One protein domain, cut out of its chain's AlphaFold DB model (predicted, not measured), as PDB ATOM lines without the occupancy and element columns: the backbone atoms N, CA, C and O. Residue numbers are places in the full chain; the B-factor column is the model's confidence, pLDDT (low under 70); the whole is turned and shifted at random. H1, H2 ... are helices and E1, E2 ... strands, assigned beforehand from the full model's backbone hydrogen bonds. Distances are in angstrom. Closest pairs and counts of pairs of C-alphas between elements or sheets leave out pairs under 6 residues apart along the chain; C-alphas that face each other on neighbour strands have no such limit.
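Overview. This is residues 364 to 548 of the 548 residues of the protein "DNA mismatch repair protein MutL" of Firmicutes bacterium CAG:170 (UniProt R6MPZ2). Two lobes stand end to end along the longest axis, joined through the touching helices H1 and H5. One lobe is the strongly twisted sheet E1 E2 E3 E7 with H6 across one face; the other is the strongly twisted sheet E4 E6 E5 with H2, H3 and H4 packed on it. The 185 printed residues, with seven named helices and seven named strands, run E1 E2 E3 H1 E4 H2 H3 E5 E6 H4 H5 H6 E7 H7; both sheets are antiparallel. The class is mixed, and the whole is loose, with a radius of gyration of the C-alphas of 19.8 A and spans of 68 by 35 by 29 A.

Arrangement. E1, residues 364 to 369, E2, 373 to 378, and E3, 381 to 386, form a meander, each strand the antiparallel neighbour of the one before; N 366 and O 375 are 2.9 A apart, N 383 and O 376 2.7 A. E7, residues 533 to 537, is antiparallel to E3, with N 382 and O 536 2.8 A apart. H6, residues 507 to 519, is on this sheet in two layers, a helix on one face, at a height of 9.3 A; its closest C-alphas to E2 are Arg 510 and Ile 374, 7.4 A. H1, residues 387 to 401, and H7, 538 to 544, only graze the sheet. H1 touches H5, residues 482 to 497, opposite ways at 37 degrees, only just steep; the closest C-alphas are Phe 396 and Ala 494, 5.2 A. E4, residues 408 to 418, H2, 421 to 429, H3, 431 to 436, and E5, 440 to 445, form a split strand-helix-strand unit with a right-handed crossover, its two strands running the same way with E6, 448 to 455, between them. N 415 and O 451 are 2.9 A apart, N 450 and O 442 2.8 A. H4, residues 460 to 476, touches H2 about perpendicular, at 87 degrees, with residues 468 to 475 alone; C-alphas Glu 423 and Ala 471 are closest, 5.1 A. Every O i to N i+4 pair is within hydrogen-bond range in H1, H2, H5, H6 and H7, but 1 of 2 in H3 and 11 of 13 in H4.

Along the chain. E1 begins at C-alpha 364 (119.367, 119.922, 54.489), and H7 ends at C-alpha 544 (131.821, 101.148, 57.027). H4 is 25.0 A long, H5 22.1 A, E4 21.4 A and H1 21.1 A.

Size, cuts and confidence. The C-alphas of Gly 445 and Ile 548 are farthest apart, 69.1 A. The printed part has no cut. The link from H6 to E7 is long. pLDDT is under 70 at residues 402 to 405, 477 to 485, 497 and 499 to 504.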
ATOM      1  N   HIS A 364     118.391 118.924  54.937       89.31
ATOM      2  CA  HIS A 364     119.367 119.922  54.489       89.31
ATOM      3  C   HIS A 364     120.169 119.404  53.288       89.31
ATOM      4  O   HIS A 364     120.671 118.285  53.313       89.31
ATOM      5  N   ILE A 365     120.320 120.197  52.223       92.50
ATOM      6  CA  ILE A 365     121.125 119.794  51.058       92.50
ATOM      7  C   ILE A 365     122.605 120.071  51.347       92.50
ATOM      8  O   ILE A 365     123.041 121.219  51.295       92.50
ATOM      9  N   ILE A 366     123.379 119.006  51.582       90.81
ATOM     10  CA  ILE A 366     124.841 119.061  51.753       90.81
ATOM     11  C   ILE A 366     125.511 119.551  50.458       90.81
ATOM     12  O   ILE A 366     126.481 120.308  50.496       90.81
ATOM     13  N   GLY A 367     125.010 119.112  49.300       89.25
ATOM     14  CA  GLY A 367     125.533 119.533  48.004       89.25
ATOM     15  C   GLY A 367     125.190 118.582  46.863       89.25
ATOM     16  O   GLY A 367     124.171 117.895  46.877       89.25
ATOM     17  N   GLU A 368     126.063 118.553  45.861       89.56
ATOM     18  CA  GLU A 368     125.937 117.724  44.665       89.56
ATOM     19  C   GLU A 368     127.279 117.049  44.355       89.56
ATOM     20  O   GLU A 368     128.339 117.651  44.532       89.56
ATOM     21  N   ALA A 369     127.232 115.799  43.899       87.69
ATOM     22  CA  ALA A 369     128.394 115.004  43.535       87.69
ATOM     23  C   ALA A 369     128.282 114.485  42.095       87.69
ATOM     24  O   ALA A 369     127.221 114.029  41.658       87.69
ATOM     25  N   LEU A 370     129.413 114.516  41.379       86.38
ATOM     26  CA  LEU A 370     129.559 114.011  40.005       86.38
ATOM     27  C   LEU A 370     128.548 114.624  39.010       86.38
ATOM     28  O   LEU A 370     128.131 113.950  38.069       86.38
ATOM     29  N   ASP A 371     128.088 115.856  39.271       82.12
ATOM     30  CA  ASP A 371     127.052 116.582  38.510       82.12
ATOM     31  C   ASP A 371     125.779 115.749  38.226       82.12
ATOM     32  O   ASP A 371     125.085 115.942  37.221       82.12
ATOM     33  N   THR A 372     125.485 114.785  39.109       82.56
ATOM     34  CA  THR A 372     124.478 113.728  38.905       82.56
ATOM     35  C   THR A 372     123.688 113.412  40.177       82.56
ATOM     36  O   THR A 372     122.476 113.213  40.102       82.56
ATOM     37  N   TYR A 373     124.338 113.388  41.346       90.25
ATOM     38  CA  TYR A 373     123.712 112.984  42.609       90.25
ATOM     39  C   TYR A 373     123.588 114.162  43.572       90.25
ATOM     40  O   TYR A 373     124.595 114.771  43.933       90.25
ATOM     41  N   ILE A 374     122.376 114.453  44.037       91.50
ATOM     42  CA  ILE A 374     122.145 115.422  45.114       91.50
ATOM     43  C   ILE A 374     122.284 114.686  46.450       91.50
ATOM     44  O   ILE A 374     121.713 113.608  46.631       91.50
ATOM     45  N   ILE A 375     123.054 115.264  47.373       93.94
ATOM     46  CA  ILE A 375     123.306 114.710  48.706       93.94
ATOM     47  C   ILE A 375     122.525 115.531  49.731       93.94
ATOM     48  O   ILE A 375     122.702 116.749  49.825       93.94
ATOM     49  N   VAL A 376     121.677 114.856  50.502       93.81
ATOM     50  CA  VAL A 376     120.759 115.463  51.474       93.81
ATOM     51  C   VAL A 376     120.947 114.808  52.839       93.81
ATOM     52  O   VAL A 376     121.085 113.595  52.930       93.81
ATOM     53  N   GLU A 377     120.950 115.592  53.907       91.62
ATOM     54  CA  GLU A 377     120.963 115.136  55.296       91.62
ATOM     55  C   GLU A 377     119.543 115.197  55.862       91.62
ATOM     56  O   GLU A 377     118.884 116.230  55.760       91.62
ATOM     57  N   GLU A 378     119.061 114.112  56.466       89.31
ATOM     58  CA  GLU A 378     117.789 114.070  57.190       89.31
ATOM     59  C   GLU A 378     117.984 113.325  58.520       89.31
ATOM     60  O   GLU A 378     118.115 112.099  58.559       89.31
ATOM     61  N   LYS A 379     117.971 114.069  59.633       85.38
ATOM     62  CA  LYS A 379     118.100 113.535  61.003       85.38
ATOM     63  C   LYS A 379     119.372 112.678  61.172       85.38
ATOM     64  O   LYS A 379     120.468 113.222  61.162       85.38
ATOM     65  N   ASP A 380     119.227 111.357  61.294       84.94
ATOM     66  CA  ASP A 380     120.319 110.393  61.503       84.94
ATOM     67  C   ASP A 380     120.754 109.694  60.187       84.94
ATOM     68  O   ASP A 380     121.296 108.580  60.217       84.94
ATOM     69  N   ALA A 381     120.457 110.270  59.016       89.31
ATOM     70  CA  ALA A 381     120.720 109.655  57.715       89.31
ATOM     71  C   ALA A 381     121.143 110.647  56.619       89.31
ATOM     72  O   ALA A 381     120.745 111.808  56.603       89.31
ATOM     73  N   VAL A 382     121.914 110.139  55.655       92.12
ATOM     74  CA  VAL A 382     122.290 110.832  54.418       92.12
ATOM     75  C   VAL A 382     121.622 110.133  53.237       92.12
ATOM     76  O   VAL A 382     121.738 108.916  53.071       92.12
ATOM     77  N   LEU A 383     120.923 110.901  52.412       92.25
ATOM     78  CA  LEU A 383     120.199 110.458  51.233       92.25
ATOM     79  C   LEU A 383     120.947 110.891  49.970       92.25
ATOM     80  O   LEU A 383     121.429 112.018  49.863       92.25
ATOM     81  N   PHE A 384     121.019 109.979  49.008       92.81
ATOM     82  CA  PHE A 384     121.606 110.181  47.690       92.81
ATOM     83  C   PHE A 384     120.482 110.082  46.664       92.81
ATOM     84  O   PHE A 384     119.913 109.004  46.477       92.81
ATOM     85  N   ILE A 385     120.149 111.207  46.034       92.19
ATOM     86  CA  ILE A 385     119.081 111.317  45.036       92.19
ATOM     87  C   ILE A 385     119.719 111.433  43.651       92.19
ATOM     88  O   ILE A 385     120.508 112.345  43.405       92.19
ATOM     89  N   ASP A 386     119.373 110.522  42.743       90.94
ATOM     90  CA  ASP A 386     119.743 110.618  41.329       90.94
ATOM     91  C   ASP A 386     118.869 111.694  40.662       90.94
ATOM     92  O   ASP A 386     117.650 111.548  40.535       90.94
ATOM     93  N   LYS A 387     119.502 112.797  40.249       88.50
ATOM     94  CA  LYS A 387     118.850 113.971  39.649       88.50
ATOM     95  C   LYS A 387     118.113 113.635  38.347       88.50
ATOM     96  O   LYS A 387     117.050 114.193  38.079       88.50
ATOM     97  N   HIS A 388     118.669 112.727  37.548       84.44
ATOM     98  CA  HIS A 388     118.110 112.304  36.268       84.44
ATOM     99  C   HIS A 388     116.903 111.383  36.498       84.44
ATOM    100  O   HIS A 388     115.807 111.683  36.024       84.44
ATOM    101  N   ALA A 389     117.062 110.335  37.312       85.88
ATOM    102  CA  ALA A 389     115.986 109.400  37.652       85.88
ATOM    103  C   ALA A 389     114.811 110.083  38.386       85.88
ATOM    104  O   ALA A 389     113.648 109.748  38.143       85.88
ATOM    105  N   ALA A 390     115.099 111.065  39.251       87.75
ATOM    106  CA  ALA A 390     114.089 111.913  39.880       87.75
ATOM    107  C   ALA A 390     113.303 112.725  38.840       87.75
ATOM    108  O   ALA A 390     112.070 112.674  38.832       87.75
ATOM    109  N   HIS A 391     113.992 113.443  37.941       85.75
ATOM    110  CA  HIS A 391     113.320 114.296  36.959       85.75
ATOM    111  C   HIS A 391     112.502 113.484  35.944       85.75
ATOM    112  O   HIS A 391     111.362 113.858  35.679       85.75
ATOM    113  N   GLU A 392     113.006 112.332  35.472       85.88
ATOM    114  CA  GLU A 392     112.230 111.385  34.647       85.88
ATOM    115  C   GLU A 392     110.874 111.055  35.280       85.88
ATOM    116  O   GLU A 392     109.837 111.091  34.620       85.88
ATOM    117  N   ARG A 393     110.867 110.721  36.577       87.75
ATOM    118  CA  ARG A 393     109.657 110.260  37.267       87.75
ATOM    119  C   ARG A 393     108.692 111.393  37.581       87.75
ATOM    120  O   ARG A 393     107.487 111.211  37.420       87.75
ATOM    121  N   ILE A 394     109.207 112.545  38.010       85.94
ATOM    122  CA  ILE A 394     108.402 113.745  38.269       85.94
ATOM    123  C   ILE A 394     107.713 114.186  36.974       85.94
ATOM    124  O   ILE A 394     106.502 114.414  36.980       85.94
ATOM    125  N   LEU A 395     108.449 114.219  35.859       81.19
ATOM    126  CA  LEU A 395     107.916 114.599  34.554       81.19
ATOM    127  C   LEU A 395     106.935 113.560  33.994       81.19
ATOM    128  O   LEU A 395     105.854 113.936  33.545       81.19
ATOM    129  N   PHE A 396     107.239 112.263  34.094       83.81
ATOM    130  CA  PHE A 396     106.305 111.198  33.712       83.81
ATOM    131  C   PHE A 396     104.979 111.299  34.482       83.81
ATOM    132  O   PHE A 396     103.909 111.268  33.883       83.81
ATOM    133  N   GLU A 397     105.025 111.494  35.803       84.75
ATOM    134  CA  GLU A 397     103.821 111.665  36.626       84.75
ATOM    135  C   GLU A 397     103.068 112.972  36.326       84.75
ATOM    136  O   GLU A 397     101.837 112.974  36.335       84.75
ATOM    137  N   LYS A 398     103.774 114.071  36.023       81.00
ATOM    138  CA  LYS A 398     103.182 115.338  35.553       81.00
ATOM    139  C   LYS A 398     102.400 115.117  34.253       81.00
ATOM    140  O   LYS A 398     101.228 115.479  34.186       81.00
ATOM    141  N   LEU A 399     103.020 114.485  33.256       76.25
ATOM    142  CA  LEU A 399     102.410 114.218  31.949       76.25
ATOM    143  C   LEU A 399     101.266 113.193  32.043       76.25
ATOM    144  O   LEU A 399     100.211 113.395  31.451       76.25
ATOM    145  N   LYS A 400     101.415 112.132  32.847       79.44
ATOM    146  CA  LYS A 400     100.372 111.111  33.058       79.44
ATOM    147  C   LYS A 400      99.131 111.673  33.765       79.44
ATOM    148  O   LYS A 400      98.015 111.257  33.463       79.44
ATOM    149  N   LYS A 401      99.301 112.646  34.673       76.69
ATOM    150  CA  LYS A 401      98.191 113.371  35.329       76.69
ATOM    151  C   LYS A 401      97.515 114.391  34.404       76.69
ATOM    152  O   LYS A 401      96.362 114.753  34.638       76.69
ATOM    153  N   GLN A 402      98.186 114.830  33.339       68.56
ATOM    154  CA  GLN A 402      97.594 115.682  32.310       68.56
ATOM    155  C   GLN A 402      96.771 114.832  31.325       68.56
ATOM    156  O   GLN A 402      97.275 114.258  30.367       68.56
ATOM    157  N   ASN A 403      95.453 114.786  31.550       59.84
ATOM    158  CA  ASN A 403      94.460 114.285  30.582       59.84
ATOM    159  C   ASN A 403      94.062 115.330  29.514       59.84
ATOM    160  O   ASN A 403      93.079 115.150  28.800       59.84
ATOM    161  N   ALA A 404      94.822 116.420  29.410       60.81
ATOM    162  CA  ALA A 404      94.782 117.373  28.305       60.81
ATOM    163  C   ALA A 404      95.893 117.022  27.291       60.81
ATOM    164  O   ALA A 404      96.865 116.376  27.687       60.81
ATOM    165  N   PRO A 405      95.796 117.448  26.015       63.06
ATOM    166  CA  PRO A 405      96.907 117.309  25.076       63.06
ATOM    167  C   PRO A 405      98.164 118.002  25.617       63.06
ATOM    168  O   PRO A 405      98.082 119.069  26.233       63.06
ATOM    169  N   VAL A 406      99.326 117.390  25.385       70.44
ATOM    170  CA  VAL A 406     100.610 117.895  25.892       70.44
ATOM    171  C   VAL A 406     100.894 119.267  25.274       70.44
ATOM    172  O   VAL A 406     100.738 119.461  24.064       70.44
ATOM    173  N   MET A 407     101.306 120.236  26.100       77.56
ATOM    174  CA  MET A 407     101.657 121.570  25.607       77.56
ATOM    175  C   MET A 407     102.777 121.455  24.574       77.56
ATOM    176  O   MET A 407     103.810 120.847  24.841       77.56
ATOM    177  N   SER A 408     102.560 122.025  23.391       86.44
ATOM    178  CA  SER A 408     103.428 121.824  22.235       86.44
ATOM    179  C   SER A 408     103.931 123.136  21.649       86.44
ATOM    180  O   SER A 408     103.201 124.122  21.545       86.44
ATOM    181  N   GLN A 409     105.203 123.136  21.266       87.19
ATOM    182  CA  GLN A 409     105.904 124.259  20.668       87.19
ATOM    183  C   GLN A 409     106.032 124.047  19.158       87.19
ATOM    184  O   GLN A 409     106.478 122.994  18.701       87.19
ATOM    185  N   LEU A 410     105.671 125.067  18.374       92.12
ATOM    186  CA  LEU A 410     105.996 125.114  16.949       92.12
ATOM    187  C   LEU A 410     107.496 125.396  16.776       92.12
ATOM    188  O   LEU A 410     108.040 126.311  17.398       92.12
ATOM    189  N   LEU A 411     108.158 124.624  15.921       89.69
ATOM    190  CA  LEU A 411     109.567 124.807  15.591       89.69
ATOM    191  C   LEU A 411     109.742 125.954  14.582       89.69
ATOM    192  O   LEU A 411     108.981 126.071  13.624       89.69
ATOM    193  N   LEU A 412     110.775 126.783  14.780       90.88
ATOM    194  CA  LEU A 412     111.099 127.916  13.894       90.88
ATOM    195  C   LEU A 412     111.511 127.473  12.482       90.88
ATOM    196  O   LEU A 412     111.285 128.192  11.513       90.88
ATOM    197  N   ALA A 413     112.110 126.287  12.378       89.69
ATOM    198  CA  ALA A 413     112.405 125.596  11.133       89.69
ATOM    199  C   ALA A 413     112.035 124.111  11.307       89.69
ATOM    200  O   ALA A 413     112.279 123.568  12.388       89.69
ATOM    201  N   PRO A 414     111.460 123.440  10.291       91.81
ATOM    202  CA  PRO A 414     111.166 122.014  10.376       91.81
ATOM    203  C   PRO A 414     112.442 121.180  10.559       91.81
ATOM    204  O   PRO A 414     113.424 121.398   9.850       91.81
ATOM    205  N   ILE A 415     112.422 120.214  11.478       92.25
ATOM    206  CA  ILE A 415     113.554 119.309  11.730       92.25
ATOM    207  C   ILE A 415     113.317 117.992  10.973       92.25
ATOM    208  O   ILE A 415     112.317 117.324  11.246       92.25
ATOM    209  N   PRO A 416     114.198 117.587  10.038       90.25
ATOM    210  CA  PRO A 416     114.089 116.297   9.367       90.25
ATOM    211  C   PRO A 416     114.521 115.158  10.296       90.25
ATOM    212  O   PRO A 416     115.659 115.116  10.762       90.25
ATOM    213  N   ALA A 417     113.614 114.213  10.524       89.25
ATOM    214  CA  ALA A 417     113.886 112.931  11.151       89.25
ATOM    215  C   ALA A 417     114.005 111.858  10.048       89.25
ATOM    216  O   ALA A 417     112.992 111.499   9.441       89.25
ATOM    217  N   PRO A 418     115.219 111.365   9.737       88.12
ATOM    218  CA  PRO A 418     115.392 110.246   8.821       88.12
ATOM    219  C   PRO A 418     115.003 108.942   9.529       88.12
ATOM    220  O   PRO A 418     115.592 108.589  10.550       88.12
ATOM    221  N   LEU A 419     114.023 108.231   8.977       88.69
ATOM    222  CA  LEU A 419     113.522 106.951   9.472       88.69
ATOM    223  C   LEU A 419     113.667 105.881   8.377       88.69
ATOM    224  O   LEU A 419     113.857 106.190   7.196       88.69
ATOM    225  N   SER A 420     113.545 104.601   8.729       89.00
ATOM    226  CA  SER A 420     113.275 103.574   7.720       89.00
ATOM    227  C   SER A 420     111.872 103.753   7.126       89.00
ATOM    228  O   SER A 420     110.985 104.373   7.715       89.00
ATOM    229  N   ARG A 421     111.635 103.176   5.944       85.81
ATOM    230  CA  ARG A 421     110.334 103.282   5.258       85.81
ATOM    231  C   ARG A 421     109.179 102.647   6.047       85.81
ATOM    232  O   ARG A 421     108.042 103.079   5.893       85.81
ATOM    233  N   GLU A 422     109.461 101.659   6.897       83.81
ATOM    234  CA  GLU A 422     108.458 101.046   7.775       83.81
ATOM    235  C   GLU A 422     108.173 101.921   9.009       83.81
ATOM    236  O   GLU A 422     107.011 102.116   9.361       83.81
ATOM    237  N   GLU A 423     109.207 102.511   9.617       87.62
ATOM    238  CA  GLU A 423     109.082 103.460  10.735       87.62
ATOM    239  C   GLU A 423     108.317 104.722  10.314       87.62
ATOM    240  O   GLU A 423     107.386 105.136  11.002       87.62
ATOM    241  N   ALA A 424     108.649 105.291   9.150       87.69
ATOM    242  CA  ALA A 424     107.934 106.429   8.576       87.69
ATOM    243  C   ALA A 424     106.449 106.106   8.331       87.69
ATOM    244  O   ALA A 424     105.585 106.906   8.683       87.69
ATOM    245  N   ALA A 425     106.137 104.916   7.800       86.06
ATOM    246  CA  ALA A 425     104.755 104.474   7.624       86.06
ATOM    247  C   ALA A 425     104.014 104.363   8.968       86.06
ATOM    248  O   ALA A 425     102.933 104.928   9.105       86.06
ATOM    249  N   ALA A 426     104.603 103.721   9.982       85.69
ATOM    250  CA  ALA A 426     103.985 103.583  11.305       85.69
ATOM    251  C   ALA A 426     103.773 104.936  12.016       85.69
ATOM    252  O   ALA A 426     102.756 105.137  12.683       85.69
ATOM    253  N   VAL A 427     104.701 105.881  11.844       87.00
ATOM    254  CA  VAL A 427     104.601 107.259  12.351       87.00
ATOM    255  C   VAL A 427     103.474 108.034  11.661       87.00
ATOM    256  O   VAL A 427     102.673 108.672  12.342       87.00
ATOM    257  N   LEU A 428     103.359 107.940  10.334       87.44
ATOM    258  CA  LEU A 428     102.298 108.601   9.563       87.44
ATOM    259  C   LEU A 428     100.915 107.964   9.808       87.44
ATOM    260  O   LEU A 428      99.939 108.692   9.978       87.44
ATOM    261  N   GLU A 429     100.833 106.631   9.929       86.19
ATOM    262  CA  GLU A 429      99.625 105.892  10.350       86.19
ATOM    263  C   GLU A 429      99.096 106.383  11.716       86.19
ATOM    264  O   GLU A 429      97.887 106.394  11.945       86.19
ATOM    265  N   ASN A 430      99.983 106.843  12.609       84.06
ATOM    266  CA  ASN A 430      99.656 107.276  13.973       84.06
ATOM    267  C   ASN A 430      99.737 108.802  14.191       84.06
ATOM    268  O   ASN A 430      99.745 109.261  15.335       84.06
ATOM    269  N   ALA A 431      99.735 109.614  13.127       85.19
ATOM    270  CA  ALA A 431      99.884 111.073  13.215       85.19
ATOM    271  C   ALA A 431      98.888 111.753  14.182       85.19
ATOM    272  O   ALA A 431      99.269 112.616  14.971       85.19
ATOM    273  N   VAL A 432      97.622 111.315  14.182       83.81
ATOM    274  CA  VAL A 432      96.554 111.846  15.059       83.81
ATOM    275  C   VAL A 432      96.784 111.511  16.540       83.81
ATOM    276  O   VAL A 432      96.337 112.244  17.422       83.81
ATOM    277  N   LEU A 433      97.478 110.407  16.832       80.06
ATOM    278  CA  LEU A 433      97.879 110.045  18.191       80.06
ATOM    279  C   LEU A 433      99.090 110.881  18.623       80.06
ATOM    280  O   LEU A 433      99.094 111.442  19.715       80.06
ATOM    281  N   LEU A 434     100.085 111.020  17.744       82.81
ATOM    282  CA  LEU A 434     101.291 111.813  17.984       82.81
ATOM    283  C   LEU A 434     100.981 113.305  18.221       82.81
ATOM    284  O   LEU A 434     101.579 113.905  19.117       82.81
ATOM    285  N   GLU A 435      99.986 113.882  17.534       85.06
ATOM    286  CA  GLU A 435      99.563 115.271  17.774       85.06
ATOM    287  C   GLU A 435      98.951 115.484  19.174       85.06
ATOM    288  O   GLU A 435      99.161 116.540  19.773       85.06
ATOM    289  N   GLN A 436      98.282 114.482  19.762       78.19
ATOM    290  CA  GLN A 436      97.773 114.566  21.147       78.19
ATOM    291  C   GLN A 436      98.910 114.669  22.175       78.19
ATOM    292  O   GLN A 436      98.755 115.318  23.213       78.19
ATOM    293  N   TYR A 437     100.073 114.090  21.863       76.94
ATOM    294  CA  TYR A 437     101.303 114.231  22.648       76.94
ATOM    295  C   TYR A 437     102.184 115.391  22.174       76.94
ATOM    296  O   TYR A 437     103.297 115.536  22.659       76.94
ATOM    297  N   GLY A 438     101.692 116.248  21.275       82.38
ATOM    298  CA  GLY A 438     102.358 117.484  20.875       82.38
ATOM    299  C   GLY A 438     103.325 117.377  19.691       82.38
ATOM    300  O   GLY A 438     103.900 118.394  19.299       82.38
ATOM    301  N   PHE A 439     103.487 116.194  19.094       87.44
ATOM    302  CA  PHE A 439     104.298 116.007  17.891       87.44
ATOM    303  C   PHE A 439     103.487 116.347  16.636       87.44
ATOM    304  O   PHE A 439     102.501 115.691  16.318       87.44
ATOM    305  N   GLY A 440     103.920 117.369  15.903       90.38
ATOM    306  CA  GLY A 440     103.353 117.748  14.610       90.38
ATOM    307  C   GLY A 440     104.297 117.317  13.500       90.38
ATOM    308  O   GLY A 440     105.377 117.896  13.377       90.38
ATOM    309  N   ILE A 441     103.885 116.317  12.723       92.81
ATOM    310  CA  ILE A 441     104.684 115.662  11.680       92.81
ATOM    311  C   ILE A 441     104.117 115.901  10.274       92.81
ATOM    312  O   ILE A 441     102.912 116.078  10.109       92.81
ATOM    313  N   GLU A 442     104.983 115.872   9.263       90.81
ATOM    314  CA  GLU A 442     104.627 115.919   7.839       90.81
ATOM    315  C   GLU A 442     105.548 114.984   7.036       90.81
ATOM    316  O   GLU A 442     106.732 114.868   7.353       90.81
ATOM    317  N   ASP A 443     105.023 114.311   6.010       89.94
ATOM    318  CA  ASP A 443     105.833 113.481   5.107       89.94
ATOM    319  C   ASP A 443     106.730 114.352   4.209       89.94
ATOM    320  O   ASP A 443     106.306 115.391   3.698       89.94
ATOM    321  N   PHE A 444     107.973 113.919   4.007       87.06
ATOM    322  CA  PHE A 444     108.948 114.544   3.110       87.06
ATOM    323  C   PHE A 444     109.525 113.553   2.083       87.06
ATOM    324  O   PHE A 444     110.349 113.926   1.247       87.06
ATOM    325  N   GLY A 445     109.056 112.304   2.098       80.25
ATOM    326  CA  GLY A 445     109.438 111.268   1.153       80.25
ATOM    327  C   GLY A 445     110.701 110.489   1.533       80.25
ATOM    328  O   GLY A 445     111.479 110.848   2.415       80.25
ATOM    329  N   ASP A 446     110.860 109.354   0.852       78.69
ATOM    330  CA  ASP A 446     111.971 108.395   0.966       78.69
ATOM    331  C   ASP A 446     112.354 107.963   2.403       78.69
ATOM    332  O   ASP A 446     113.497 107.613   2.683       78.69
ATOM    333  N   GLY A 447     111.380 107.964   3.323       77.44
ATOM    334  CA  GLY A 447     111.564 107.613   4.739       77.44
ATOM    335  C   GLY A 447     111.867 108.798   5.666       77.44
ATOM    336  O   GLY A 447     112.005 108.606   6.869       77.44
ATOM    337  N   THR A 448     111.948 110.029   5.156       87.19
ATOM    338  CA  THR A 448     112.150 111.224   5.990       87.19
ATOM    339  C   THR A 448     110.814 111.841   6.402       87.19
ATOM    340  O   THR A 448     109.970 112.128   5.557       87.19
ATOM    341  N   VAL A 449     110.652 112.108   7.699       91.50
ATOM    342  CA  VAL A 449     109.494 112.817   8.269       91.50
ATOM    343  C   VAL A 449     109.959 114.158   8.838       91.50
ATOM    344  O   VAL A 449     110.964 114.226   9.546       91.50
ATOM    345  N   LEU A 450     109.247 115.246   8.545       92.06
ATOM    346  CA  LEU A 450     109.527 116.575   9.093       92.06
ATOM    347  C   LEU A 450     108.757 116.805  10.393       92.06
ATOM    348  O   LEU A 450     107.529 116.820  10.404       92.06
ATOM    349  N   LEU A 451     109.476 117.101  11.471       92.56
ATOM    350  CA  LEU A 451     108.911 117.665  12.693       92.56
ATOM    351  C   LEU A 451     108.696 119.171  12.514       92.56
ATOM    352  O   LEU A 451     109.651 119.916  12.300       92.56
ATOM    353  N   ARG A 452     107.451 119.637  12.655       92.56
ATOM    354  CA  ARG A 452     107.091 121.065  12.781       92.56
ATOM    355  C   ARG A 452     106.608 121.459  14.174       92.56
ATOM    356  O   ARG A 452     106.622 122.644  14.498       92.56
ATOM    357  N   ARG A 453     106.177 120.501  14.995       91.12
ATOM    358  CA  ARG A 453     105.742 120.732  16.382       91.12
ATOM    359  C   ARG A 453     106.300 119.639  17.289       91.12
ATOM    360  O   ARG A 453     106.409 118.496  16.849       91.12
ATOM    361  N   VAL A 454     106.658 119.995  18.518       88.81
ATOM    362  CA  VAL A 454     107.229 119.087  19.531       88.81
ATOM    363  C   VAL A 454     106.616 119.373  20.908       88.81
ATOM    364  O   VAL A 454     106.110 120.481  21.109       88.81
ATOM    365  N   PRO A 455     106.665 118.440  21.877       84.06
ATOM    366  CA  PRO A 455     106.339 118.743  23.272       84.06
ATOM    367  C   PRO A 455     107.204 119.894  23.799       84.06
ATOM    368  O   PRO A 455     108.408 119.910  23.559       84.06
ATOM    369  N   ALA A 456     106.621 120.830  24.549       81.06
ATOM    370  CA  ALA A 456     107.341 121.984  25.097       81.06
ATOM    371  C   ALA A 456     108.393 121.603  26.158       81.06
ATOM    372  O   ALA A 456     109.311 122.375  26.417       81.06
ATOM    373  N   ASP A 457     108.275 120.415  26.762       75.94
ATOM    374  CA  ASP A 457     109.280 119.854  27.667       75.94
ATOM    375  C   ASP A 457     110.489 119.230  26.915       75.94
ATOM    376  O   ASP A 457     111.524 119.000  27.534       75.94
ATOM    377  N   ILE A 458     110.402 118.958  25.601       78.69
ATOM    378  CA  ILE A 458     111.495 118.364  24.801       78.69
ATOM    379  C   ILE A 458     112.348 119.451  24.128       78.69
ATOM    380  O   ILE A 458     111.840 120.302  23.397       78.69
ATOM    381  N   ALA A 459     113.672 119.361  24.286       79.31
ATOM    382  CA  ALA A 459     114.618 120.191  23.543       79.31
ATOM    383  C   ALA A 459     114.593 119.856  22.031       79.31
ATOM    384  O   ALA A 459     114.648 118.674  21.671       79.31
ATOM    385  N   PRO A 460     114.553 120.852  21.119       80.00
ATOM    386  CA  PRO A 460     114.464 120.608  19.675       80.00
ATOM    387  C   PRO A 460     115.560 119.693  19.111       80.00
ATOM    388  O   PRO A 460     115.293 118.910  18.203       80.00
ATOM    389  N   GLU A 461     116.771 119.753  19.670       81.06
ATOM    390  CA  GLU A 461     117.900 118.885  19.307       81.06
ATOM    391  C   GLU A 461     117.659 117.386  19.567       81.06
ATOM    392  O   GLU A 461     118.145 116.550  18.807       81.06
ATOM    393  N   ASP A 462     116.877 117.033  20.591       80.25
ATOM    394  CA  ASP A 462     116.542 115.644  20.920       80.25
ATOM    395  C   ASP A 462     115.296 115.142  20.177       80.25
ATOM    396  O   ASP A 462     115.073 113.934  20.089       80.25
ATOM    397  N   ALA A 463     114.473 116.041  19.629       83.31
ATOM    398  CA  ALA A 463     113.151 115.703  19.106       83.31
ATOM    399  C   ALA A 463     113.180 114.701  17.937       83.31
ATOM    400  O   ALA A 463     112.321 113.823  17.867       83.31
ATOM    401  N   GLY A 464     114.182 114.784  17.052       84.69
ATOM    402  CA  GLY A 464     114.358 113.828  15.950       84.69
ATOM    403  C   GLY A 464     114.723 112.419  16.433       84.69
ATOM    404  O   GLY A 464     114.157 111.435  15.962       84.69
ATOM    405  N   ALA A 465     115.610 112.321  17.430       82.94
ATOM    406  CA  ALA A 465     115.963 111.050  18.067       82.94
ATOM    407  C   ALA A 465     114.809 110.495  18.924       82.94
ATOM    408  O   ALA A 465     114.621 109.284  18.998       82.94
ATOM    409  N   GLY A 466     114.011 111.380  19.531       81.81
ATOM    410  CA  GLY A 466     112.744 111.038  20.168       81.81
ATOM    411  C   GLY A 466     111.777 110.392  19.180       81.81
ATOM    412  O   GLY A 466     111.346 109.271  19.419       81.81
ATOM    413  N   LEU A 467     111.487 111.043  18.044       86.00
ATOM    414  CA  LEU A 467     110.560 110.502  17.044       86.00
ATOM    415  C   LEU A 467     111.002 109.131  16.511       86.00
ATOM    416  O   LEU A 467     110.149 108.267  16.340       86.00
ATOM    417  N   ALA A 468     112.302 108.905  16.299       86.00
ATOM    418  CA  ALA A 468     112.817 107.601  15.872       86.00
ATOM    419  C   ALA A 468     112.579 106.488  16.912       86.00
ATOM    420  O   ALA A 468     112.165 105.388  16.555       86.00
ATOM    421  N   GLU A 469     112.761 106.774  18.205       83.31
ATOM    422  CA  GLU A 469     112.453 105.819  19.281       83.31
ATOM    423  C   GLU A 469     110.947 105.508  19.352       83.31
ATOM    424  O   GLU A 469     110.554 104.342  19.410       83.31
ATOM    425  N   LEU A 470     110.093 106.536  19.240       81.94
ATOM    426  CA  LEU A 470     108.638 106.358  19.159       81.94
ATOM    427  C   LEU A 470     108.234 105.549  17.909       81.94
ATOM    428  O   LEU A 470     107.328 104.724  17.987       81.94
ATOM    429  N   ALA A 471     108.907 105.747  16.771       85.81
ATOM    430  CA  ALA A 471     108.655 105.015  15.529       85.81
ATOM    431  C   ALA A 471     108.959 103.516  15.662       85.81
ATOM    432  O   ALA A 471     108.178 102.684  15.191       85.81
ATOM    433  N   GLY A 472     110.048 103.176  16.361       83.25
ATOM    434  CA  GLY A 472     110.371 101.806  16.745       83.25
ATOM    435  C   GLY A 472     109.247 101.175  17.569       83.25
ATOM    436  O   GLY A 472     108.706 100.146  17.171       83.25
ATOM    437  N   HIS A 473     108.818 101.826  18.657       77.75
ATOM    438  CA  HIS A 473     107.723 101.326  19.502       77.75
ATOM    439  C   HIS A 473     106.396 101.169  18.725       77.75
ATOM    440  O   HIS A 473     105.699 100.166  18.881       77.75
ATOM    441  N   LEU A 474     106.072 102.102  17.820       79.00
ATOM    442  CA  LEU A 474     104.885 102.025  16.957       79.00
ATOM    443  C   LEU A 474     104.931 100.831  15.984       79.00
ATOM    444  O   LEU A 474     103.924 100.137  15.820       79.00
ATOM    445  N   LEU A 475     106.086 100.539  15.373       79.56
ATOM    446  CA  LEU A 475     106.269  99.328  14.562       79.56
ATOM    447  C   LEU A 475     106.160  98.050  15.394       79.56
ATOM    448  O   LEU A 475     105.515  97.085  14.980       79.56
ATOM    449  N   GLU A 476     106.781  98.052  16.569       76.19
ATOM    450  CA  GLU A 476     106.783  96.941  17.512       76.19
ATOM    451  C   GLU A 476     105.409  96.662  18.150       76.19
ATOM    452  O   GLU A 476     105.253  95.623  18.805       76.19
ATOM    453  N   GLY A 477     104.438  97.568  17.961       66.19
ATOM    454  CA  GLY A 477     103.189  97.639  18.715       66.19
ATOM    455  C   GLY A 477     101.892  97.680  17.899       66.19
ATOM    456  O   GLY A 477     100.869  98.091  18.445       66.19
ATOM    457  N   ARG A 478     101.877  97.216  16.635       52.03
ATOM    458  CA  ARG A 478     100.722  97.286  15.693       52.03
ATOM    459  C   ARG A 478      99.356  96.727  16.178       52.03
ATOM    460  O   ARG A 478      98.393  96.790  15.419       52.03
ATOM    461  N   THR A 479      99.232  96.180  17.394       48.62
ATOM    462  CA  THR A 479      97.942  95.818  18.038       48.62
ATOM    463  C   THR A 479      97.907  96.041  19.570       48.62
ATOM    464  O   THR A 479      97.169  95.347  20.271       48.62
ATOM    465  N   LEU A 480      98.668  96.994  20.129       48.75
ATOM    466  CA  LEU A 480      98.504  97.370  21.547       48.75
ATOM    467  C   LEU A 480      97.237  98.212  21.788       48.75
ATOM    468  O   LEU A 480      96.723  98.887  20.896       48.75
ATOM    469  N   ALA A 481      96.732  98.181  23.025       58.66
ATOM    470  CA  ALA A 481      95.631  99.041  23.448       58.66
ATOM    471  C   ALA A 481      96.095 100.514  23.550       58.66
ATOM    472  O   ALA A 481      97.215 100.753  24.012       58.66
ATOM    473  N   PRO A 482      95.249 101.511  23.205       60.69
ATOM    474  CA  PRO A 482      95.657 102.922  23.177       60.69
ATOM    475  C   PRO A 482      96.234 103.467  24.492       60.69
ATOM    476  O   PRO A 482      97.083 104.354  24.461       60.69
ATOM    477  N   GLU A 483      95.810 102.942  25.646       62.91
ATOM    478  CA  GLU A 483      96.327 103.364  26.958       62.91
ATOM    479  C   GLU A 483      97.737 102.831  27.255       62.91
ATOM    480  O   GLU A 483      98.530 103.531  27.879       62.91
ATOM    481  N   SER A 484      98.084 101.632  26.774       66.75
ATOM    482  CA  SER A 484      99.437 101.077  26.917       66.75
ATOM    483  C   SER A 484     100.428 101.847  26.050       66.75
ATOM    484  O   SER A 484     101.459 102.300  26.541       66.75
ATOM    485  N   LEU A 485     100.054 102.095  24.789       66.94
ATOM    486  CA  LEU A 485     100.847 102.917  23.878       66.94
ATOM    487  C   LEU A 485     100.987 104.355  24.407       66.94
ATOM    488  O   LEU A 485     102.071 104.921  24.344       66.94
ATOM    489  N   ARG A 486      99.941 104.940  25.013       71.81
ATOM    490  CA  ARG A 486     100.045 106.238  25.706       71.81
ATOM    491  C   ARG A 486     101.138 106.238  26.775       71.81
ATOM    492  O   ARG A 486     101.938 107.169  26.799       71.81
ATOM    493  N   ASP A 487     101.175 105.237  27.650       75.00
ATOM    494  CA  ASP A 487     102.186 105.167  28.710       75.00
ATOM    495  C   ASP A 487     103.611 104.999  28.150       75.00
ATOM    496  O   ASP A 487     104.531 105.633  28.663       75.00
ATOM    497  N   GLU A 488     103.793 104.236  27.067       73.44
ATOM    498  CA  GLU A 488     105.081 104.092  26.364       73.44
ATOM    499  C   GLU A 488     105.532 105.401  25.686       73.44
ATOM    500  O   GLU A 488     106.679 105.828  25.852       73.44
ATOM    501  N   LEU A 489     104.628 106.099  24.986       71.50
ATOM    502  CA  LEU A 489     104.913 107.407  24.384       71.50
ATOM    503  C   LEU A 489     105.285 108.438  25.473       71.50
ATOM    504  O   LEU A 489     106.274 109.160  25.332       71.50
ATOM    505  N   LEU A 490     104.542 108.480  26.588       76.31
ATOM    506  CA  LEU A 490     104.836 109.359  27.730       76.31
ATOM    507  C   LEU A 490     106.156 109.006  28.433       76.31
ATOM    508  O   LEU A 490     106.850 109.907  28.907       76.31
ATOM    509  N   HIS A 491     106.520 107.725  28.488       77.88
ATOM    510  CA  HIS A 491     107.787 107.243  29.036       77.88
ATOM    511  C   HIS A 491     108.983 107.752  28.215       77.88
ATOM    512  O   HIS A 491     109.892 108.365  28.778       77.88
ATOM    513  N   THR A 492     108.962 107.593  26.886       75.31
ATOM    514  CA  THR A 492     110.013 108.140  26.007       75.31
ATOM    515  C   THR A 492     110.049 109.671  26.045       75.31
ATOM    516  O   THR A 492     111.136 110.239  26.160       75.31
ATOM    517  N   VAL A 493     108.899 110.362  26.036       75.56
ATOM    518  CA  VAL A 493     108.857 111.834  26.178       75.56
ATOM    519  C   VAL A 493     109.518 112.280  27.484       75.56
ATOM    520  O   VAL A 493     110.407 113.130  27.453       75.56
ATOM    521  N   ALA A 494     109.155 111.671  28.619       78.44
ATOM    522  CA  ALA A 494     109.749 111.988  29.916       78.44
ATOM    523  C   ALA A 494     111.254 111.672  29.977       78.44
ATOM    524  O   ALA A 494     111.993 112.406  30.623       78.44
ATOM    525  N   CYS A 495     111.720 110.628  29.281       74.56
ATOM    526  CA  CYS A 495     113.136 110.278  29.161       74.56
ATOM    527  C   CYS A 495     113.939 111.336  28.376       74.56
ATOM    528  O   CYS A 495     114.983 111.787  28.851       74.56
ATOM    529  N   LYS A 496     113.452 111.793  27.209       74.69
ATOM    530  CA  LYS A 496     114.148 112.821  26.399       74.69
ATOM    531  C   LYS A 496     114.126 114.211  27.038       74.69
ATOM    532  O   LYS A 496     115.082 114.963  26.882       74.69
ATOM    533  N   ALA A 497     113.053 114.537  27.757       69.44
ATOM    534  CA  ALA A 497     112.871 115.807  28.460       69.44
ATOM    535  C   ALA A 497     113.457 115.828  29.892       69.44
ATOM    536  O   ALA A 497     113.458 116.865  30.561       69.44
ATOM    537  N   ALA A 498     113.951 114.694  30.402       72.44
ATOM    538  CA  ALA A 498     114.593 114.639  31.710       72.44
ATOM    539  C   ALA A 498     115.922 115.412  31.735       72.44
ATOM    540  O   ALA A 498     116.587 115.618  30.719       72.44
ATOM    541  N   ILE A 499     116.357 115.794  32.940       66.50
ATOM    542  CA  ILE A 499     117.682 116.387  33.126       66.50
ATOM    543  C   ILE A 499     118.726 115.320  32.777       66.50
ATOM    544  O   ILE A 499     118.737 114.237  33.365       66.50
ATOM    545  N   LYS A 500     119.590 115.623  31.804       66.81
ATOM    546  CA  LYS A 500     120.697 114.752  31.390       66.81
ATOM    547  C   LYS A 500     121.779 114.714  32.481       66.81
ATOM    548  O   LYS A 500     121.968 115.682  33.220       66.81
ATOM    549  N   ALA A 501     122.514 113.607  32.581       48.88
ATOM    550  CA  ALA A 501     123.673 113.528  33.473       48.88
ATOM    551  C   ALA A 501     124.709 114.610  33.099       48.88
ATOM    552  O   ALA A 501     124.978 114.819  31.916       48.88
ATOM    553  N   GLY A 502     125.262 115.316  34.092       53.06
ATOM    554  CA  GLY A 502     126.188 116.433  33.872       53.06
ATOM    555  C   GLY A 502     125.547 117.813  33.647       53.06
ATOM    556  O   GLY A 502     126.273 118.790  33.497       53.06
ATOM    557  N   TYR A 503     124.214 117.943  33.633       64.00
ATOM    558  CA  TYR A 503     123.554 119.252  33.496       64.00
ATOM    559  C   TYR A 503     123.646 120.054  34.807       64.00
ATOM    560  O   TYR A 503     123.162 119.592  35.844       64.00
ATOM    561  N   HIS A 504     124.224 121.256  34.795       66.44
ATOM    562  CA  HIS A 504     124.341 122.073  36.010       66.44
ATOM    563  C   HIS A 504     122.993 122.703  36.404       66.44
ATOM    564  O   HIS A 504     122.530 123.650  35.771       66.44
ATOM    565  N   THR A 505     122.386 122.198  37.478       74.25
ATOM    566  CA  THR A 505     121.159 122.745  38.085       74.25
ATOM    567  C   THR A 505     121.459 123.795  39.152       74.25
ATOM    568  O   THR A 505     122.346 123.613  39.990       74.25
ATOM    569  N   GLN A 506     120.677 124.871  39.177       82.31
ATOM    570  CA  GLN A 506     120.757 125.930  40.181       82.31
ATOM    571  C   GLN A 506     120.346 125.425  41.579       82.31
ATOM    572  O   GLN A 506     119.551 124.489  41.689       82.31
ATOM    573  N   PRO A 507     120.794 126.068  42.680       82.62
ATOM    574  CA  PRO A 507     120.421 125.665  44.040       82.62
ATOM    575  C   PRO A 507     118.906 125.516  44.249       82.62
ATOM    576  O   PRO A 507     118.465 124.486  44.750       82.62
ATOM    577  N   ARG A 508     118.110 126.476  43.753       83.50
ATOM    578  CA  ARG A 508     116.637 126.463  43.843       83.50
ATOM    579  C   ARG A 508     115.980 125.312  43.073       83.50
ATOM    580  O   ARG A 508     114.951 124.802  43.502       83.50
ATOM    581  N   GLU A 509     116.564 124.896  41.951       83.06
ATOM    582  CA  GLU A 509     116.068 123.765  41.154       83.06
ATOM    583  C   GLU A 509     116.316 122.447  41.897       83.06
ATOM    584  O   GLU A 509     115.436 121.591  41.956       83.06
ATOM    585  N   ARG A 510     117.479 122.317  42.553       86.69
ATOM    586  CA  ARG A 510     117.797 121.167  43.414       86.69
ATOM    587  C   ARG A 510     116.907 121.128  44.657       86.69
ATOM    588  O   ARG A 510     116.395 120.066  44.984       86.69
ATOM    589  N   GLU A 511     116.651 122.266  45.302       88.12
ATOM    590  CA  GLU A 511     115.682 122.376  46.407       88.12
ATOM    591  C   GLU A 511     114.262 121.969  45.987       88.12
ATOM    592  O   GLU A 511     113.578 121.274  46.736       88.12
ATOM    593  N   ALA A 512     113.814 122.362  44.790       86.81
ATOM    594  CA  ALA A 512     112.520 121.945  44.252       86.81
ATOM    595  C   ALA A 512     112.468 120.431  43.973       86.81
ATOM    596  O   ALA A 512     111.508 119.773  44.371       86.81
ATOM    597  N   LEU A 513     113.515 119.869  43.355       88.44
ATOM    598  CA  LEU A 513     113.606 118.440  43.043       88.44
ATOM    599  C   LEU A 513     113.658 117.573  44.311       88.44
ATOM    600  O   LEU A 513     112.959 116.566  44.400       88.44
ATOM    601  N   VAL A 514     114.446 117.977  45.314       90.25
ATOM    602  CA  VAL A 514     114.516 117.298  46.618       90.25
ATOM    603  C   VAL A 514     113.175 117.387  47.345       90.25
ATOM    604  O   VAL A 514     112.705 116.378  47.864       90.25
ATOM    605  N   ARG A 515     112.507 118.550  47.327       89.75
ATOM    606  CA  ARG A 515     111.170 118.703  47.916       89.75
ATOM    607  C   ARG A 515     110.141 117.780  47.258       89.75
ATOM    608  O   ARG A 515     109.387 117.138  47.980       89.75
ATOM    609  N   GLU A 516     110.113 117.675  45.928       88.38
ATOM    610  CA  GLU A 516     109.271 116.697  45.215       88.38
ATOM    611  C   GLU A 516     109.563 115.265  45.694       88.38
ATOM    612  O   GLU A 516     108.657 114.597  46.187       88.38
ATOM    613  N   VAL A 517     110.824 114.816  45.634       88.94
ATOM    614  CA  VAL A 517     111.228 113.441  45.997       88.94
ATOM    615  C   VAL A 517     110.921 113.093  47.460       88.94
ATOM    616  O   VAL A 517     110.469 111.983  47.731       88.94
ATOM    617  N   LEU A 518     111.121 114.019  48.403       87.75
ATOM    618  CA  LEU A 518     110.929 113.761  49.837       87.75
ATOM    619  C   LEU A 518     109.489 113.985  50.332       87.75
ATOM    620  O   LEU A 518     109.152 113.531  51.423       87.75
ATOM    621  N   THR A 519     108.621 114.642  49.554       86.31
ATOM    622  CA  THR A 519     107.194 114.811  49.912       86.31
ATOM    623  C   THR A 519     106.264 113.794  49.247       86.31
ATOM    624  O   THR A 519     105.084 113.734  49.599       86.31
ATOM    625  N   ARG A 520     106.763 112.985  48.303       83.25
ATOM    626  CA  ARG A 520     105.948 112.094  47.465       83.25
ATOM    627  C   ARG A 520     106.356 110.627  47.553       83.25
ATOM    628  O   ARG A 520     107.282 110.164  46.890       83.25
ATOM    629  N   ASP A 521     105.554 109.853  48.278       74.88
ATOM    630  CA  ASP A 521     105.699 108.398  48.420       74.88
ATOM    631  C   ASP A 521     105.668 107.599  47.097       74.88
ATOM    632  O   ASP A 521     106.077 106.432  47.094       74.88
ATOM    633  N   ASP A 522     105.196 108.190  45.991       77.12
ATOM    634  CA  ASP A 522     105.136 107.585  44.652       77.12
ATOM    635  C   ASP A 522     106.436 107.723  43.824       77.12
ATOM    636  O   ASP A 522     106.555 107.117  42.750       77.12
ATOM    637  N   LEU A 523     107.432 108.466  44.326       82.62
ATOM    638  CA  LEU A 523     108.716 108.747  43.662       82.62
ATOM    639  C   LEU A 523     109.870 107.841  44.144       82.62
ATOM    640  O   LEU A 523     110.981 108.298  44.398       82.62
ATOM    641  N   LYS A 524     109.624 106.530  44.258       83.19
ATOM    642  CA  LYS A 524     110.631 105.546  44.728       83.19
ATOM    643  C   LYS A 524     111.505 104.970  43.607       83.19
ATOM    644  O   LYS A 524     112.708 104.783  43.793       83.19
ATOM    645  N   TYR A 525     110.913 104.738  42.438       85.62
ATOM    646  CA  TYR A 525     111.585 104.242  41.234       85.62
ATOM    647  C   TYR A 525     111.243 105.140  40.048       85.62
ATOM    648  O   TYR A 525     110.134 105.677  39.999       85.62
ATOM    649  N   CYS A 526     112.169 105.306  39.102       82.75
ATOM    650  CA  CYS A 526     111.903 106.006  37.849       82.75
ATOM    651  C   CYS A 526     111.074 105.134  36.887       82.75
ATOM    652  O   CYS A 526     110.866 103.952  37.178       82.75
ATOM    653  N   PRO A 527     110.583 105.673  35.752       75.25
ATOM    654  CA  PRO A 527     109.780 104.908  34.792       75.25
ATOM    655  C   PRO A 527     110.478 103.618  34.316       75.25
ATOM    656  O   PRO A 527     109.841 102.574  34.227       75.25
ATOM    657  N   HIS A 528     111.809 103.658  34.174       72.50
ATOM    658  CA  HIS A 528     112.681 102.521  33.847       72.50
ATOM    659  C   HIS A 528     112.986 101.565  35.032       72.50
ATOM    660  O   HIS A 528     113.887 100.731  34.940       72.50
ATOM    661  N   GLY A 529     112.349 101.723  36.197       75.69
ATOM    662  CA  GLY A 529     112.575 100.890  37.390       75.69
ATOM    663  C   GLY A 529     113.862 101.170  38.189       75.69
ATOM    664  O   GLY A 529     114.120 100.488  39.183       75.69
ATOM    665  N   ARG A 530     114.673 102.172  37.814       80.88
ATOM    666  CA  ARG A 530     115.881 102.574  38.571       80.88
ATOM    667  C   ARG A 530     115.479 103.250  39.895       80.88
ATOM    668  O   ARG A 530     114.533 104.037  39.880       80.88
ATOM    669  N   PRO A 531     116.141 102.987  41.038       86.12
ATOM    670  CA  PRO A 531     115.817 103.657  42.300       86.12
ATOM    671  C   PRO A 531     116.157 105.152  42.227       86.12
ATOM    672  O   PRO A 531     117.228 105.516  41.752       86.12
ATOM    673  N   ILE A 532     115.261 106.010  42.716       91.00
ATOM    674  CA  ILE A 532     115.440 107.475  42.672       91.00
ATOM    675  C   ILE A 532     116.288 107.978  43.842       91.00
ATOM    676  O   ILE A 532     117.078 108.910  43.690       91.00
ATOM    677  N   CYS A 533     116.122 107.363  45.013       91.00
ATOM    678  CA  CYS A 533     116.746 107.783  46.258       91.00
ATOM    679  C   CYS A 533     117.290 106.573  47.030       91.00
ATOM    680  O   CYS A 533     116.605 105.560  47.179       91.00
ATOM    681  N   ILE A 534     118.513 106.690  47.553       90.31
ATOM    682  CA  ILE A 534     119.180 105.683  48.391       90.31
ATOM    683  C   ILE A 534     119.535 106.330  49.732       90.31
ATOM    684  O   ILE A 534     120.161 107.383  49.769       90.31
ATOM    685  N   THR A 535     119.148 105.698  50.842       91.00
ATOM    686  CA  THR A 535     119.372 106.213  52.207       91.00
ATOM    687  C   THR A 535     120.486 105.441  52.915       91.00
ATOM    688  O   THR A 535     120.438 104.212  52.990       91.00
ATOM    689  N   LEU A 536     121.460 106.155  53.484       89.75
ATOM    690  CA  LEU A 536     122.510 105.623  54.353       89.75
ATOM    691  C   LEU A 536     122.375 106.221  55.757       89.75
ATOM    692  O   LEU A 536     122.631 107.401  55.973       89.75
ATOM    693  N   THR A 537     122.006 105.400  56.737       92.06
ATOM    694  CA  THR A 537     121.956 105.820  58.149       92.06
ATOM    695  C   THR A 537     123.357 106.020  58.734       92.06
ATOM    696  O   THR A 537     124.309 105.340  58.336       92.06
ATOM    697  N   GLN A 538     123.477 106.870  59.758       87.12
ATOM    698  CA  GLN A 538     124.707 107.087  60.528       87.12
ATOM    699  C   GLN A 538     125.359 105.759  60.945       87.12
ATOM    700  O   GLN A 538     126.554 105.560  60.742       87.12
ATOM    701  N   LYS A 539     124.566 104.797  61.435       86.50
ATOM    702  CA  LYS A 539     125.051 103.471  61.861       86.50
ATOM    703  C   LYS A 539     125.648 102.648  60.714       86.50
ATOM    704  O   LYS A 539     126.567 101.866  60.940       86.50
ATOM    705  N   GLN A 540     125.146 102.798  59.485       86.06
ATOM    706  CA  GLN A 540     125.726 102.143  58.307       86.06
ATOM    707  C   GLN A 540     127.047 102.810  57.898       86.06
ATOM    708  O   GLN A 540     128.006 102.098  57.604       86.06
ATOM    709  N   LEU A 541     127.120 104.144  57.943       86.00
ATOM    710  CA  LEU A 541     128.344 104.913  57.694       86.00
ATOM    711  C   LEU A 541     129.437 104.583  58.726       86.00
ATOM    712  O   LEU A 541     130.539 104.177  58.363       86.00
ATOM    713  N   GLU A 542     129.128 104.660  60.020       87.56
ATOM    714  CA  GLU A 542     130.059 104.347  61.112       87.56
ATOM    715  C   GLU A 542     130.578 102.904  61.052       87.56
ATOM    716  O   GLU A 542     131.772 102.679  61.261       87.56
ATOM    717  N   LYS A 543     129.723 101.940  60.680       87.94
ATOM    718  CA  LYS A 543     130.106 100.539  60.438       87.94
ATOM    719  C   LYS A 543     131.055 100.384  59.243       87.94
ATOM    720  O   LYS A 543     131.988  99.587  59.315       87.94
ATOM    721  N   GLN A 544     130.873 101.144  58.157       82.62
ATOM    722  CA  GLN A 544     131.821 101.148  57.027       82.62
ATOM    723  C   GLN A 544     133.189 101.716  57.438       82.62
ATOM    724  O   GLN A 544     134.222 101.146  57.087       82.62
ATOM    725  N   PHE A 545     133.204 102.767  58.265       86.25
ATOM    726  CA  PHE A 545     134.422 103.316  58.874       86.25
ATOM    727  C   PHE A 545     134.955 102.507  60.076       86.25
ATOM    728  O   PHE A 545     135.961 102.902  60.664       86.25
ATOM    729  N   LYS A 546     134.328 101.372  60.431       81.06
ATOM    730  CA  LYS A 546     134.706 100.483  61.552       81.06
ATOM    731  C   LYS A 546     134.788 101.202  62.910       81.06
ATOM    732  O   LYS A 546     135.663 100.912  63.723       81.06
ATOM    733  N   ARG A 547     133.893 102.171  63.135       77.56
ATOM    734  CA  ARG A 547     133.773 102.943  64.391       77.56
ATOM    735  C   ARG A 547     132.848 102.271  65.421       77.56
ATOM    736  O   ARG A 547     132.856 102.682  66.579       77.56
ATOM    737  N   ILE A 548     132.105 101.246  64.988       70.00
ATOM    738  CA  ILE A 548     131.286 100.286  65.753       70.00
ATOM    739  C   ILE A 548     131.401  98.897  65.114       70.00
ATOM    740  O   ILE A 548     131.697  98.847  63.896       70.00
TER     741      ILE A 548